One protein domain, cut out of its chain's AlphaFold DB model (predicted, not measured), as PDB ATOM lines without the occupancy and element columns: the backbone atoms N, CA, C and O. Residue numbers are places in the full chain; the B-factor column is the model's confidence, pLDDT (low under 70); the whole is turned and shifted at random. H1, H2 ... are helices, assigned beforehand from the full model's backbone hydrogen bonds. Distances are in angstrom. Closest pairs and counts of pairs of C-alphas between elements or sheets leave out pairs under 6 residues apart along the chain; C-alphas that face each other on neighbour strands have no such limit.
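Overview. This is residues 75 to 171 of the 184 residues of a protein of Serpula lacrymans var. lacrymans (strain S7.9) (UniProt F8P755). H5 and H6 form a helical hairpin at one end, with H1 packed crosswise on H5; H3 and the loop of residues 90 to 110 make the other end, and H4 spans between. The printed part has 97 residues with six named helices, H1 to H6 in order, and no named strand: all helix. It is compact, radius of gyration of the C-alphas 13.4 A, spanning 36 by 29 by 21 A.

Arrangement. H1, residues 75 to 84, touches H5, residues 133 to 144, about perpendicular at 87 degrees; their closest C-alphas, of Leu 83 and Ile 137, are 5.6 A apart. H2, residues 86 to 89, is close but not clearly touching H4, residues 118 to 129; the closest C-alphas, of Ile 88 and Ile 120, are 6.9 A apart. H3, residues 111 to 116, is close but not clearly touching H4; the closest C-alphas, of Tyr 114 and Ile 121, are 7.3 A apart. H6, residues 161 to 171, touches H5 as a hairpin, opposite ways at a shallow tilt of 21 degrees; the closest C-alphas are those of Gln 134 and Ile 165, 5.7 A. Every O i to N i+4 pair is within hydrogen-bond range in H1, H3, H4, H5 and H6; H2 is too short for one.

Along the chain. H1 begins at C-alpha 75 (-18.285, 0.137, 169.157) and H6 ends at C-alpha 171 (-3.421, 3.627, 166.631). From first to last C-alpha H1 is 14.1 A, H4 16.5 A, H5 16.4 A and H6 15.8 A.

Size, cuts and confidence. The C-alphas farthest apart, of Glu 98 and Val 170, are 38.4 A apart. The printed part has no cut; the links H2 to H3 and H5 to H6 are long. Residue 171 alone has pLDDT under 70.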
ATOM      1  N   ARG A  75     -17.977  -0.402 167.816       88.94
ATOM      2  CA  ARG A  75     -18.285   0.137 169.157       88.94
ATOM      3  C   ARG A  75     -17.097   0.854 169.781       88.94
ATOM      4  O   ARG A  75     -17.293   1.853 170.458       88.94
ATOM      5  N   VAL A  76     -15.881   0.367 169.536       89.44
ATOM      6  CA  VAL A  76     -14.659   1.027 170.014       89.44
ATOM      7  C   VAL A  76     -14.483   2.406 169.379       89.44
ATOM      8  O   VAL A  76     -14.122   3.353 170.067       89.44
ATOM      9  N   ILE A  77     -14.804   2.543 168.090       89.38
ATOM     10  CA  ILE A  77     -14.691   3.809 167.358       89.38
ATOM     11  C   ILE A  77     -15.713   4.805 167.905       89.38
ATOM     12  O   ILE A  77     -15.354   5.931 168.229       89.38
ATOM     13  N   HIS A  78     -16.961   4.369 168.093       91.25
ATOM     14  CA  HIS A  78     -18.013   5.208 168.669       91.25
ATOM     15  C   HIS A  78     -17.698   5.637 170.109       91.25
ATOM     16  O   HIS A  78     -17.921   6.792 170.466       91.25
ATOM     17  N   MET A  79     -17.138   4.733 170.917       92.88
ATOM     18  CA  MET A  79     -16.709   5.040 172.282       92.88
ATOM     19  C   MET A  79     -15.600   6.097 172.289       92.88
ATOM     20  O   MET A  79     -15.681   7.075 173.028       92.88
ATOM     21  N   LEU A  80     -14.575   5.925 171.448       93.12
ATOM     22  CA  LEU A  80     -13.479   6.884 171.327       93.12
ATOM     23  C   LEU A  80     -13.970   8.236 170.813       93.12
ATOM     24  O   LEU A  80     -13.589   9.255 171.376       93.12
ATOM     25  N   PHE A  81     -14.839   8.255 169.801       93.38
ATOM     26  CA  PHE A  81     -15.446   9.483 169.290       93.38
ATOM     27  C   PHE A  81     -16.188  10.237 170.399       93.38
ATOM     28  O   PHE A  81     -15.896  11.404 170.640       93.38
ATOM     29  N   GLY A  82     -17.070   9.555 171.134       94.62
ATOM     30  CA  GLY A  82     -17.831  10.167 172.220       94.62
ATOM     31  C   GLY A  82     -16.947  10.760 173.321       94.62
ATOM     32  O   GLY A  82     -17.251  11.836 173.824       94.62
ATOM     33  N   LEU A  83     -15.830  10.109 173.668       95.50
ATOM     34  CA  LEU A  83     -14.902  10.632 174.679       95.50
ATOM     35  C   LEU A  83     -13.998  11.757 174.164       95.50
ATOM     36  O   LEU A  83     -13.731  12.716 174.889       95.50
ATOM     37  N   LEU A  84     -13.507  11.634 172.930       95.25
ATOM     38  CA  LEU A  84     -12.586  12.592 172.324       95.25
ATOM     39  C   LEU A  84     -13.280  13.869 171.863       95.25
ATOM     40  O   LEU A  84     -12.615  14.893 171.771       95.25
ATOM     41  N   PHE A  85     -14.579  13.817 171.569       95.75
ATOM     42  CA  PHE A  85     -15.372  14.941 171.066       95.75
ATOM     43  C   PHE A  85     -16.501  15.340 172.022       95.75
ATOM     44  O   PHE A  85     -17.408  16.053 171.610       95.75
ATOM     45  N   TRP A  86     -16.473  14.916 173.289       96.19
ATOM     46  CA  TRP A  86     -17.574  15.142 174.235       96.19
ATOM     47  C   TRP A  86     -18.030  16.609 174.304       96.19
ATOM     48  O   TRP A  86     -19.200  16.926 174.105       96.19
ATOM     49  N   ASP A  87     -17.095  17.527 174.528       94.88
ATOM     50  CA  ASP A  87     -17.338  18.971 174.593       94.88
ATOM     51  C   ASP A  87     -17.783  19.580 173.255       94.88
ATOM     52  O   ASP A  87     -18.480  20.592 173.243       94.88
ATOM     53  N   ILE A  88     -17.443  18.945 172.132       95.81
ATOM     54  CA  ILE A  88     -17.884  19.346 170.790       95.81
ATOM     55  C   ILE A  88     -19.316  18.866 170.528       95.81
ATOM     56  O   ILE A  88     -20.148  19.631 170.038       95.81
ATOM     57  N   ILE A  89     -19.635  17.620 170.891       95.06
ATOM     58  CA  ILE A  89     -20.978  17.035 170.764       95.06
ATOM     59  C   ILE A  89     -21.994  17.891 171.530       95.06
ATOM     60  O   ILE A  89     -23.060  18.206 171.000       95.06
ATOM     61  N   PHE A  90     -21.634  18.317 172.742       94.06
ATOM     62  CA  PHE A  90     -22.477  19.137 173.614       94.06
ATOM     63  C   PHE A  90     -22.204  20.649 173.512       94.06
ATOM     64  O   PHE A  90     -22.653  21.413 174.368       94.06
ATOM     65  N   ALA A  91     -21.500  21.105 172.469       94.06
ATOM     66  CA  ALA A  91     -21.285  22.530 172.235       94.06
ATOM     67  C   ALA A  91     -22.627  23.273 172.041       94.06
ATOM     68  O   ALA A  91     -23.555  22.720 171.436       94.06
ATOM     69  N   PRO A  92     -22.750  24.530 172.514       92.00
ATOM     70  CA  PRO A  92     -24.001  25.285 172.481       92.00
ATOM     71  C   PRO A  92     -24.308  25.822 171.072       92.00
ATOM     72  O   PRO A  92     -24.154  27.011 170.794       92.00
ATOM     73  N   VAL A  93     -24.748  24.942 170.172       92.81
ATOM     74  CA  VAL A  93     -25.174  25.287 168.807       92.81
ATOM     75  C   VAL A  93     -26.699  25.493 168.772       92.81
ATOM     76  O   VAL A  93     -27.439  24.617 169.230       92.81
ATOM     77  N   PRO A  94     -27.210  26.624 168.241       91.50
ATOM     78  CA  PRO A  94     -28.650  26.864 168.134       91.50
ATOM     79  C   PRO A  94     -29.368  25.767 167.336       91.50
ATOM     80  O   PRO A  94     -28.938  25.421 166.240       91.50
ATOM     81  N   GLY A  95     -30.465  25.232 167.879       89.38
ATOM     82  CA  GLY A  95     -31.253  24.165 167.242       89.38
ATOM     83  C   GLY A  95     -30.636  22.762 167.323       89.38
ATOM     84  O   GLY A  95     -31.249  21.800 166.871       89.38
ATOM     85  N   ALA A  96     -29.448  22.607 167.921       91.38
ATOM     86  CA  ALA A  96     -28.844  21.290 168.121       91.38
ATOM     87  C   ALA A  96     -29.553  20.486 169.226       91.38
ATOM     88  O   ALA A  96     -29.684  19.267 169.121       91.38
ATOM     89  N   PHE A  97     -30.040  21.165 170.267       93.44
ATOM     90  CA  PHE A  97     -30.778  20.569 171.379       93.44
ATOM     91  C   PHE A  97     -32.066  21.356 171.629       93.44
ATOM     92  O   PHE A  97     -32.027  22.560 171.873       93.44
ATOM     93  N   GLU A  98     -33.198  20.661 171.608       90.62
ATOM     94  CA  GLU A  98     -34.532  21.211 171.873       90.62
ATOM     95  C   GLU A  98     -35.018  20.845 173.282       90.62
ATOM     96  O   GLU A  98     -35.824  21.554 173.882       90.62
ATOM     97  N   THR A  99     -34.528  19.729 173.843       88.75
ATOM     98  CA  THR A  99     -34.942  19.243 175.165       88.75
ATOM     99  C   THR A  99     -33.750  18.826 176.037       88.75
ATOM    100  O   THR A  99     -32.752  18.325 175.513       88.75
ATOM    101  N   PRO A 100     -33.854  18.932 177.379       84.44
ATOM    102  CA  PRO A 100     -32.770  18.556 178.297       84.44
ATOM    103  C   PRO A 100     -32.429  17.057 178.342       84.44
ATOM    104  O   PRO A 100     -31.448  16.681 178.973       84.44
ATOM    105  N   PHE A 101     -33.247  16.192 177.735       84.94
ATOM    106  CA  PHE A 101     -33.102  14.731 177.813       84.94
ATOM    107  C   PHE A 101     -32.399  14.122 176.593       84.94
ATOM    108  O   PHE A 101     -32.317  12.901 176.465       84.94
ATOM    109  N   GLN A 102     -31.918  14.955 175.672       88.56
ATOM    110  CA  GLN A 102     -31.231  14.494 174.476       88.56
ATOM    111  C   GLN A 102     -29.795  14.072 174.781       88.56
ATOM    112  O   GLN A 102     -29.004  14.810 175.357       88.56
ATOM    113  N   SER A 103     -29.454  12.873 174.325       85.75
ATOM    114  CA  SER A 103     -28.126  12.271 174.457       85.75
ATOM    115  C   SER A 103     -27.122  12.661 173.375       85.75
ATOM    116  O   SER A 103     -25.966  12.242 173.418       85.75
ATOM    117  N   ALA A 104     -27.614  13.333 172.342       90.75
ATOM    118  CA  ALA A 104     -26.897  13.728 171.143       90.75
ATOM    119  C   ALA A 104     -27.611  14.935 170.539       90.75
ATOM    120  O   ALA A 104     -28.839  15.033 170.689       90.75
ATOM    121  N   PRO A 105     -26.888  15.809 169.833       93.81
ATOM    122  CA  PRO A 105     -27.534  16.866 169.093       93.81
ATOM    123  C   PRO A 105     -28.299  16.284 167.895       93.81
ATOM    124  O   PRO A 105     -27.946  15.226 167.366       93.81
ATOM    125  N   LEU A 106     -29.362  16.970 167.474       93.81
ATOM    126  CA  LEU A 106     -30.223  16.546 166.362       93.81
ATOM    127  C   LEU A 106     -29.470  16.437 165.035       93.81
ATOM    128  O   LEU A 106     -29.869  15.662 164.174       93.81
ATOM    129  N   ASP A 107     -28.382  17.189 164.890       94.06
ATOM    130  CA  ASP A 107     -27.581  17.248 163.677       94.06
ATOM    131  C   ASP A 107     -26.450  16.215 163.625       94.06
ATOM    132  O   ASP A 107     -25.748  16.184 162.628       94.06
ATOM    133  N   ILE A 108     -26.259  15.343 164.627       92.31
ATOM    134  CA  ILE A 108     -25.062  14.475 164.718       92.31
ATOM    135  C   ILE A 108     -24.809  13.571 163.497       92.31
ATOM    136  O   ILE A 108     -23.673  13.179 163.248       92.31
ATOM    137  N   ALA A 109     -25.864  13.212 162.766       90.94
ATOM    138  CA  ALA A 109     -25.793  12.379 161.566       90.94
ATOM    139  C   ALA A 109     -25.919  13.190 160.261       90.94
ATOM    140  O   ALA A 109     -26.079  12.602 159.197       90.94
ATOM    141  N   GLU A 110     -25.866  14.519 160.353       92.62
ATOM    142  CA  GLU A 110     -26.046  15.465 159.255       92.62
ATOM    143  C   GLU A 110     -24.749  16.248 159.001       92.62
ATOM    144  O   GLU A 110     -23.993  16.558 159.927       92.62
ATOM    145  N   ASP A 111     -24.529  16.672 157.755       90.75
ATOM    146  CA  ASP A 111     -23.349  17.468 157.371       90.75
ATOM    147  C   ASP A 111     -23.252  18.789 158.159       90.75
ATOM    148  O   ASP A 111     -22.166  19.328 158.409       90.75
ATOM    149  N   SER A 112     -24.396  19.314 158.614       92.94
ATOM    150  CA  SER A 112     -24.465  20.523 159.432       92.94
ATOM    151  C   SER A 112     -23.739  20.395 160.772       92.94
ATOM    152  O   SER A 112     -23.302  21.423 161.296       92.94
ATOM    153  N   PHE A 113     -23.548  19.185 161.315       94.69
ATOM    154  CA  PHE A 113     -22.794  18.988 162.557       94.69
ATOM    155  C   PHE A 113     -21.358  19.474 162.427       94.69
ATOM    156  O   PHE A 113     -20.890  20.257 163.257       94.69
ATOM    157  N   TYR A 114     -20.682  19.059 161.353       93.38
ATOM    158  CA  TYR A 114     -19.317  19.486 161.082       93.38
ATOM    159  C   TYR A 114     -19.272  20.980 160.762       93.38
ATOM    160  O   TYR A 114     -18.499  21.717 161.368       93.38
ATOM    161  N   HIS A 115     -20.143  21.467 159.873       93.44
ATOM    162  CA  HIS A 115     -20.112  22.871 159.458       93.44
ATOM    163  C   HIS A 115     -20.384  23.858 160.600       93.44
ATOM    164  O   HIS A 115     -19.720  24.889 160.682       93.44
ATOM    165  N   SER A 116     -21.316  23.542 161.501       94.50
ATOM    166  CA  SER A 116     -21.648  24.396 162.651       94.50
ATOM    167  C   SER A 116     -20.580  24.393 163.750       94.50
ATOM    168  O   SER A 116     -20.544  25.312 164.566       94.50
ATOM    169  N   ARG A 117     -19.700  23.383 163.773       95.62
ATOM    170  CA  ARG A 117     -18.652  23.185 164.790       95.62
ATOM    171  C   ARG A 117     -17.248  23.134 164.187       95.62
ATOM    172  O   ARG A 117     -16.317  22.680 164.847       95.62
ATOM    173  N   LYS A 118     -17.079  23.604 162.948       94.38
ATOM    174  CA  LYS A 118     -15.849  23.419 162.168       94.38
ATOM    175  C   LYS A 118     -14.610  23.877 162.930       94.38
ATOM    176  O   LYS A 118     -13.674  23.109 163.083       94.38
ATOM    177  N   GLU A 119     -14.628  25.097 163.459       95.75
ATOM    178  CA  GLU A 119     -13.470  25.681 164.150       95.75
ATOM    179  C   GLU A 119     -13.012  24.842 165.353       95.75
ATOM    180  O   GLU A 119     -11.829  24.535 165.479       95.75
ATOM    181  N   ILE A 120     -13.950  24.408 166.204       96.12
ATOM    182  CA  ILE A 120     -13.632  23.598 167.390       96.12
ATOM    183  C   ILE A 120     -13.253  22.156 167.028       96.12
ATOM    184  O   ILE A 120     -12.437  21.549 167.720       96.12
ATOM    185  N   ILE A 121     -13.806  21.612 165.938       94.81
ATOM    186  CA  ILE A 121     -13.435  20.294 165.413       94.81
ATOM    187  C   ILE A 121     -12.004  20.316 164.885       94.81
ATOM    188  O   ILE A 121     -11.210  19.474 165.293       94.81
ATOM    189  N   GLU A 122     -11.654  21.283 164.038       94.38
ATOM    190  CA  GLU A 122     -10.298  21.405 163.491       94.38
ATOM    191  C   GLU A 122      -9.267  21.595 164.609       94.38
ATOM    192  O   GLU A 122      -8.267  20.881 164.658       94.38
ATOM    193  N   GLN A 123      -9.558  22.455 165.592       95.44
ATOM    194  CA  GLN A 123      -8.696  22.616 166.763       95.44
ATOM    195  C   GLN A 123      -8.520  21.299 167.533       95.44
ATOM    196  O   GLN A 123      -7.411  20.958 167.946       95.44
ATOM    197  N   ARG A 124      -9.597  20.528 167.730       94.94
ATOM    198  CA  ARG A 124      -9.504  19.220 168.384       94.94
ATOM    199  C   ARG A 124      -8.648  18.258 167.574       94.94
ATOM    200  O   ARG A 124      -7.841  17.555 168.170       94.94
ATOM    201  N   LEU A 125      -8.770  18.228 166.252       92.12
ATOM    202  CA  LEU A 125      -7.932  17.374 165.409       92.12
ATOM    203  C   LEU A 125      -6.441  17.710 165.574       92.12
ATOM    204  O   LEU A 125      -5.648  16.793 165.789       92.12
ATOM    205  N   GLU A 126      -6.069  18.992 165.615       92.38
ATOM    206  CA  GLU A 126      -4.691  19.423 165.913       92.38
ATOM    207  C   GLU A 126      -4.219  18.959 167.305       92.38
ATOM    208  O   GLU A 126      -3.083  18.503 167.488       92.38
ATOM    209  N   GLU A 127      -5.092  19.013 168.315       92.19
ATOM    210  CA  GLU A 127      -4.794  18.487 169.651       92.19
ATOM    211  C   GLU A 127      -4.514  16.981 169.625       92.19
ATOM    212  O   GLU A 127      -3.567  16.516 170.268       92.19
ATOM    213  N   LEU A 128      -5.292  16.216 168.859       90.88
ATOM    214  CA  LEU A 128      -5.088  14.776 168.706       90.88
ATOM    215  C   LEU A 128      -3.781  14.472 167.970       90.88
ATOM    216  O   LEU A 128      -3.053  13.568 168.388       90.88
ATOM    217  N   GLU A 129      -3.443  15.250 166.942       87.44
ATOM    218  CA  GLU A 129      -2.173  15.136 166.217       87.44
ATOM    219  C   GLU A 129      -0.960  15.449 167.100       87.44
ATOM    220  O   GLU A 129       0.068  14.775 167.008       87.44
ATOM    221  N   SER A 130      -1.097  16.404 168.022       89.19
ATOM    222  CA  SER A 130      -0.065  16.718 169.020       89.19
ATOM    223  C   SER A 130       0.040  15.698 170.165       89.19
ATOM    224  O   SER A 130       0.862  15.869 171.064       89.19
ATOM    225  N   GLY A 131      -0.753  14.621 170.134       88.69
ATOM    226  CA  GLY A 131      -0.672  13.517 171.092       88.69
ATOM    227  C   GLY A 131      -1.509  13.697 172.360       88.69
ATOM    228  O   GLY A 131      -1.387  12.889 173.276       88.69
ATOM    229  N   LYS A 132      -2.405  14.690 172.421       92.38
ATOM    230  CA  LYS A 132      -3.240  14.959 173.612       92.38
ATOM    231  C   LYS A 132      -4.414  13.993 173.794       92.38
ATOM    232  O   LYS A 132      -5.197  14.132 174.730       92.38
ATOM    233  N   ALA A 133      -4.569  13.011 172.908       92.12
ATOM    234  CA  ALA A 133      -5.716  12.106 172.908       92.12
ATOM    235  C   ALA A 133      -5.870  11.333 174.235       92.12
ATOM    236  O   ALA A 133      -6.986  11.161 174.722       92.12
ATOM    237  N   GLN A 134      -4.754  10.911 174.842       93.50
ATOM    238  CA  GLN A 134      -4.753  10.234 176.144       93.50
ATOM    239  C   GLN A 134      -5.269  11.146 177.263       93.50
ATOM    240  O   GLN A 134      -6.088  10.710 178.069       93.50
ATOM    241  N   ASP A 135      -4.831  12.405 177.284       95.00
ATOM    242  CA  ASP A 135      -5.224  13.381 178.303       95.00
ATOM    243  C   ASP A 135      -6.708  13.738 178.186       95.00
ATOM    244  O   ASP A 135      -7.417  13.822 179.191       95.00
ATOM    245  N   ILE A 136      -7.196  13.903 176.953       96.00
ATOM    246  CA  ILE A 136      -8.608  14.181 176.666       96.00
ATOM    247  C   ILE A 136      -9.478  13.014 177.133       96.00
ATOM    248  O   ILE A 136     -10.386  13.230 177.931       96.00
ATOM    249  N   ILE A 137      -9.170  11.780 176.712       95.75
ATOM    250  CA  ILE A 137      -9.880  10.576 177.181       95.75
ATOM    251  C   ILE A 137      -9.810  10.480 178.700       95.75
ATOM    252  O   ILE A 137     -10.822  10.210 179.338       95.75
ATOM    253  N   GLY A 138      -8.632  10.716 179.280       96.25
ATOM    254  CA  GLY A 138      -8.403  10.629 180.713       96.25
ATOM    255  C   GLY A 138      -9.343  11.535 181.502       96.25
ATOM    256  O   GLY A 138     -10.037  11.054 182.394       96.25
ATOM    257  N   ARG A 139      -9.398  12.814 181.117       96.94
ATOM    258  CA  ARG A 139     -10.264  13.829 181.722       96.94
ATOM    259  C   ARG A 139     -11.747  13.526 181.517       96.94
ATOM    260  O   ARG A 139     -12.495  13.542 182.488       96.94
ATOM    261  N   THR A 140     -12.167  13.237 180.284       96.56
ATOM    262  CA  THR A 140     -13.579  12.970 179.969       96.56
ATOM    263  C   THR A 140     -14.083  11.719 180.696       96.56
ATOM    264  O   THR A 140     -15.184  11.714 181.240       96.56
ATOM    265  N   ASP A 141     -13.281  10.654 180.745       96.75
ATOM    266  CA  ASP A 141     -13.644   9.417 181.442       96.75
ATOM    267  C   ASP A 141     -13.775   9.645 182.958       96.75
ATOM    268  O   ASP A 141     -14.794   9.265 183.533       96.75
ATOM    269  N   ASP A 142     -12.819  10.342 183.587       96.75
ATOM    270  CA  ASP A 142     -12.865  10.644 185.030       96.75
ATOM    271  C   ASP A 142     -14.078  11.497 185.423       96.75
ATOM    272  O   ASP A 142     -14.646  11.309 186.499       96.75
ATOM    273  N   GLU A 143     -14.483  12.427 184.559       96.88
ATOM    274  CA  GLU A 143     -15.603  13.329 184.820       96.88
ATOM    275  C   GLU A 143     -16.963  12.628 184.679       96.88
ATOM    276  O   GLU A 143     -17.849  12.798 185.521       96.88
ATOM    277  N   TYR A 144     -17.143  11.817 183.632       95.94
ATOM    278  CA  TYR A 144     -18.470  11.327 183.239       95.94
ATOM    279  C   TYR A 144     -18.739   9.859 183.585       95.94
ATOM    280  O   TYR A 144     -19.901   9.491 183.796       95.94
ATOM    281  N   ARG A 145     -17.707   9.016 183.707       95.38
ATOM    282  CA  ARG A 145     -17.876   7.597 184.059       95.38
ATOM    283  C   ARG A 145     -18.506   7.384 185.441       95.38
ATOM    284  O   ARG A 145     -19.387   6.527 185.516       95.38
ATOM    285  N   PRO A 146     -18.142   8.113 186.522       95.88
ATOM    286  CA  PRO A 146     -18.707   7.865 187.854       95.88
ATOM    287  C   PRO A 146     -20.230   8.014 187.911       95.88
ATOM    288  O   PRO A 146     -20.900   7.287 188.641       95.88
ATOM    289  N   ASN A 147     -20.772   8.927 187.102       94.25
ATOM    290  CA  ASN A 147     -22.207   9.187 187.014       94.25
ATOM    291  C   ASN A 147     -22.899   8.343 185.934       94.25
ATOM    292  O   ASN A 147     -24.117   8.417 185.787       94.25
ATOM    293  N   GLY A 148     -22.138   7.565 185.155       92.69
ATOM    294  CA  GLY A 148     -22.653   6.836 184.002       92.69
ATOM    295  C   GLY A 148     -23.319   7.757 182.981       92.69
ATOM    296  O   GLY A 148     -24.325   7.368 182.386       92.69
ATOM    297  N   THR A 149     -22.802   8.981 182.808       92.81
ATOM    298  CA  THR A 149     -23.453  10.011 181.992       92.81
ATOM    299  C   THR A 149     -23.664   9.504 180.575       92.81
ATOM    300  O   THR A 149     -22.761   8.941 179.953       92.81
ATOM    301  N   TYR A 150     -24.879   9.682 180.071       90.75
ATOM    302  CA  TYR A 150     -25.248   9.151 178.775       90.75
ATOM    303  C   TYR A 150     -24.740  10.064 177.653       90.75
ATOM    304  O   TYR A 150     -24.979  11.268 177.661       90.75
ATOM    305  N   CYS A 151     -24.079   9.468 176.665       91.56
ATOM    306  CA  CYS A 151     -23.655  10.115 175.431       91.56
ATOM    307  C   CYS A 151     -23.775   9.103 174.292       91.56
ATOM    308  O   CYS A 151     -23.586   7.896 174.476       91.56
ATOM    309  N   VAL A 152     -24.128   9.583 173.109       88.69
ATOM    310  CA  VAL A 152     -24.186   8.761 171.899       88.69
ATOM    311  C   VAL A 152     -22.868   8.040 171.631       88.69
ATOM    312  O   VAL A 152     -21.788   8.615 171.690       88.69
ATOM    313  N   GLY A 153     -22.964   6.738 171.360       86.50
ATOM    314  CA  GLY A 153     -21.797   5.896 171.096       86.50
ATOM    315  C   GLY A 153     -21.007   5.473 172.338       86.50
ATOM    316  O   GLY A 153     -20.218   4.533 172.245       86.50
ATOM    317  N   VAL A 154     -21.258   6.082 173.502       93.19
ATOM    318  CA  VAL A 154     -20.541   5.794 174.746       93.19
ATOM    319  C   VAL A 154     -21.202   4.645 175.503       93.19
ATOM    320  O   VAL A 154     -22.405   4.631 175.766       93.19
ATOM    321  N   ARG A 155     -20.393   3.645 175.852       91.50
ATOM    322  CA  ARG A 155     -20.796   2.426 176.557       91.50
ATOM    323  C   ARG A 155     -19.784   2.094 177.644       91.50
ATOM    324  O   ARG A 155     -18.788   1.412 177.405       91.50
ATOM    325  N   TRP A 156     -20.061   2.593 178.845       92.44
ATOM    326  CA  TRP A 156     -19.185   2.472 180.013       92.44
ATOM    327  C   TRP A 156     -18.921   1.021 180.443       92.44
ATOM    328  O   TRP A 156     -17.897   0.750 181.066       92.44
ATOM    329  N   ASP A 157     -19.818   0.102 180.082       90.81
ATOM    330  CA  ASP A 157     -19.776  -1.329 180.385       90.81
ATOM    331  C   ASP A 157     -18.830  -2.138 179.483       90.81
ATOM    332  O   ASP A 157     -18.474  -3.259 179.835       90.81
ATOM    333  N   LEU A 158     -18.422  -1.594 178.331       89.12
ATOM    334  CA  LEU A 158     -17.668  -2.351 177.323       89.12
ATOM    335  C   LEU A 158     -16.150  -2.218 177.444       89.12
ATOM    336  O   LEU A 158     -15.436  -3.162 177.112       89.12
ATOM    337  N   PHE A 159     -15.656  -1.060 177.884       90.62
ATOM    338  CA  PHE A 159     -14.223  -0.770 177.926       90.62
ATOM    339  C   PHE A 159     -13.831  -0.105 179.235       90.62
ATOM    340  O   PHE A 159     -14.500   0.826 179.709       90.62
ATOM    341  N   THR A 160     -12.698  -0.534 179.785       92.12
ATOM    342  CA  THR A 160     -12.060   0.188 180.881       92.12
ATOM    343  C   THR A 160     -11.341   1.426 180.345       92.12
ATOM    344  O   THR A 160     -10.953   1.486 179.176       92.12
ATOM    345  N   LYS A 161     -11.117   2.415 181.214       93.31
ATOM    346  CA  LYS A 161     -10.302   3.595 180.889       93.31
ATOM    347  C   LYS A 161      -8.928   3.201 180.331       93.31
ATOM    348  O   LYS A 161      -8.460   3.782 179.356       93.31
ATOM    349  N   GLN A 162      -8.313   2.179 180.926       91.50
ATOM    350  CA  GLN A 162      -6.997   1.691 180.529       91.50
ATOM    351  C   GLN A 162      -7.007   1.084 179.121       91.50
ATOM    352  O   GLN A 162      -6.111   1.383 178.336       91.50
ATOM    353  N   ASP A 163      -8.040   0.310 178.766       90.12
ATOM    354  CA  ASP A 163      -8.177  -0.235 177.407       90.12
ATOM    355  C   ASP A 163      -8.246   0.892 176.369       90.12
ATOM    356  O   ASP A 163      -7.579   0.840 175.340       90.12
ATOM    357  N   LEU A 164      -9.018   1.943 176.654       91.38
ATOM    358  CA  LEU A 164      -9.197   3.081 175.749       91.38
ATOM    359  C   LEU A 164      -7.894   3.860 175.548       91.38
ATOM    360  O   LEU A 164      -7.559   4.212 174.417       91.38
ATOM    361  N   ILE A 165      -7.128   4.069 176.621       91.06
ATOM    362  CA  ILE A 165      -5.799   4.688 176.555       91.06
ATOM    363  C   ILE A 165      -4.831   3.797 175.763       91.06
ATOM    364  O   ILE A 165      -4.117   4.291 174.894       91.06
ATOM    365  N   GLU A 166      -4.806   2.485 175.984       87.75
ATOM    366  CA  GLU A 166      -3.956   1.571 175.206       87.75
ATOM    367  C   GLU A 166      -4.288   1.631 173.708       87.75
ATOM    368  O   GLU A 166      -3.395   1.787 172.871       87.75
ATOM    369  N   ILE A 167      -5.578   1.603 173.366       87.12
ATOM    370  CA  ILE A 167      -6.055   1.669 171.982       87.12
ATOM    371  C   ILE A 167      -5.654   2.996 171.323       87.12
ATOM    372  O   ILE A 167      -5.156   2.991 170.191       87.12
ATOM    373  N   VAL A 168      -5.826   4.125 172.023       86.50
ATOM    374  CA  VAL A 168      -5.507   5.458 171.487       86.50
ATOM    375  C   VAL A 168      -4.009   5.597 171.198       86.50
ATOM    376  O   VAL A 168      -3.616   6.095 170.143       86.50
ATOM    377  N   THR A 169      -3.179   5.059 172.096       81.00
ATOM    378  CA  THR A 169      -1.709   5.131 172.043       81.00
ATOM    379  C   THR A 169      -1.141   4.364 170.857       81.00
ATOM    380  O   THR A 169      -0.186   4.801 170.220       81.00
ATOM    381  N   VAL A 170      -1.727   3.207 170.544       70.38
ATOM    382  CA  VAL A 170      -1.206   2.315 169.505       70.38
ATOM    383  C   VAL A 170      -1.644   2.752 168.099       70.38
ATOM    384  O   VAL A 170      -0.983   2.383 167.124       70.38
ATOM    385  N   ARG A 171      -2.744   3.515 167.944       62.94
ATOM    386  CA  ARG A 171      -3.421   3.627 166.631       62.94
ATOM    387  C   ARG A 171      -4.028   4.964 166.193       62.94
ATOM    388  O   ARG A 171      -4.366   5.058 165.011       62.94
TER     389      ARG A 171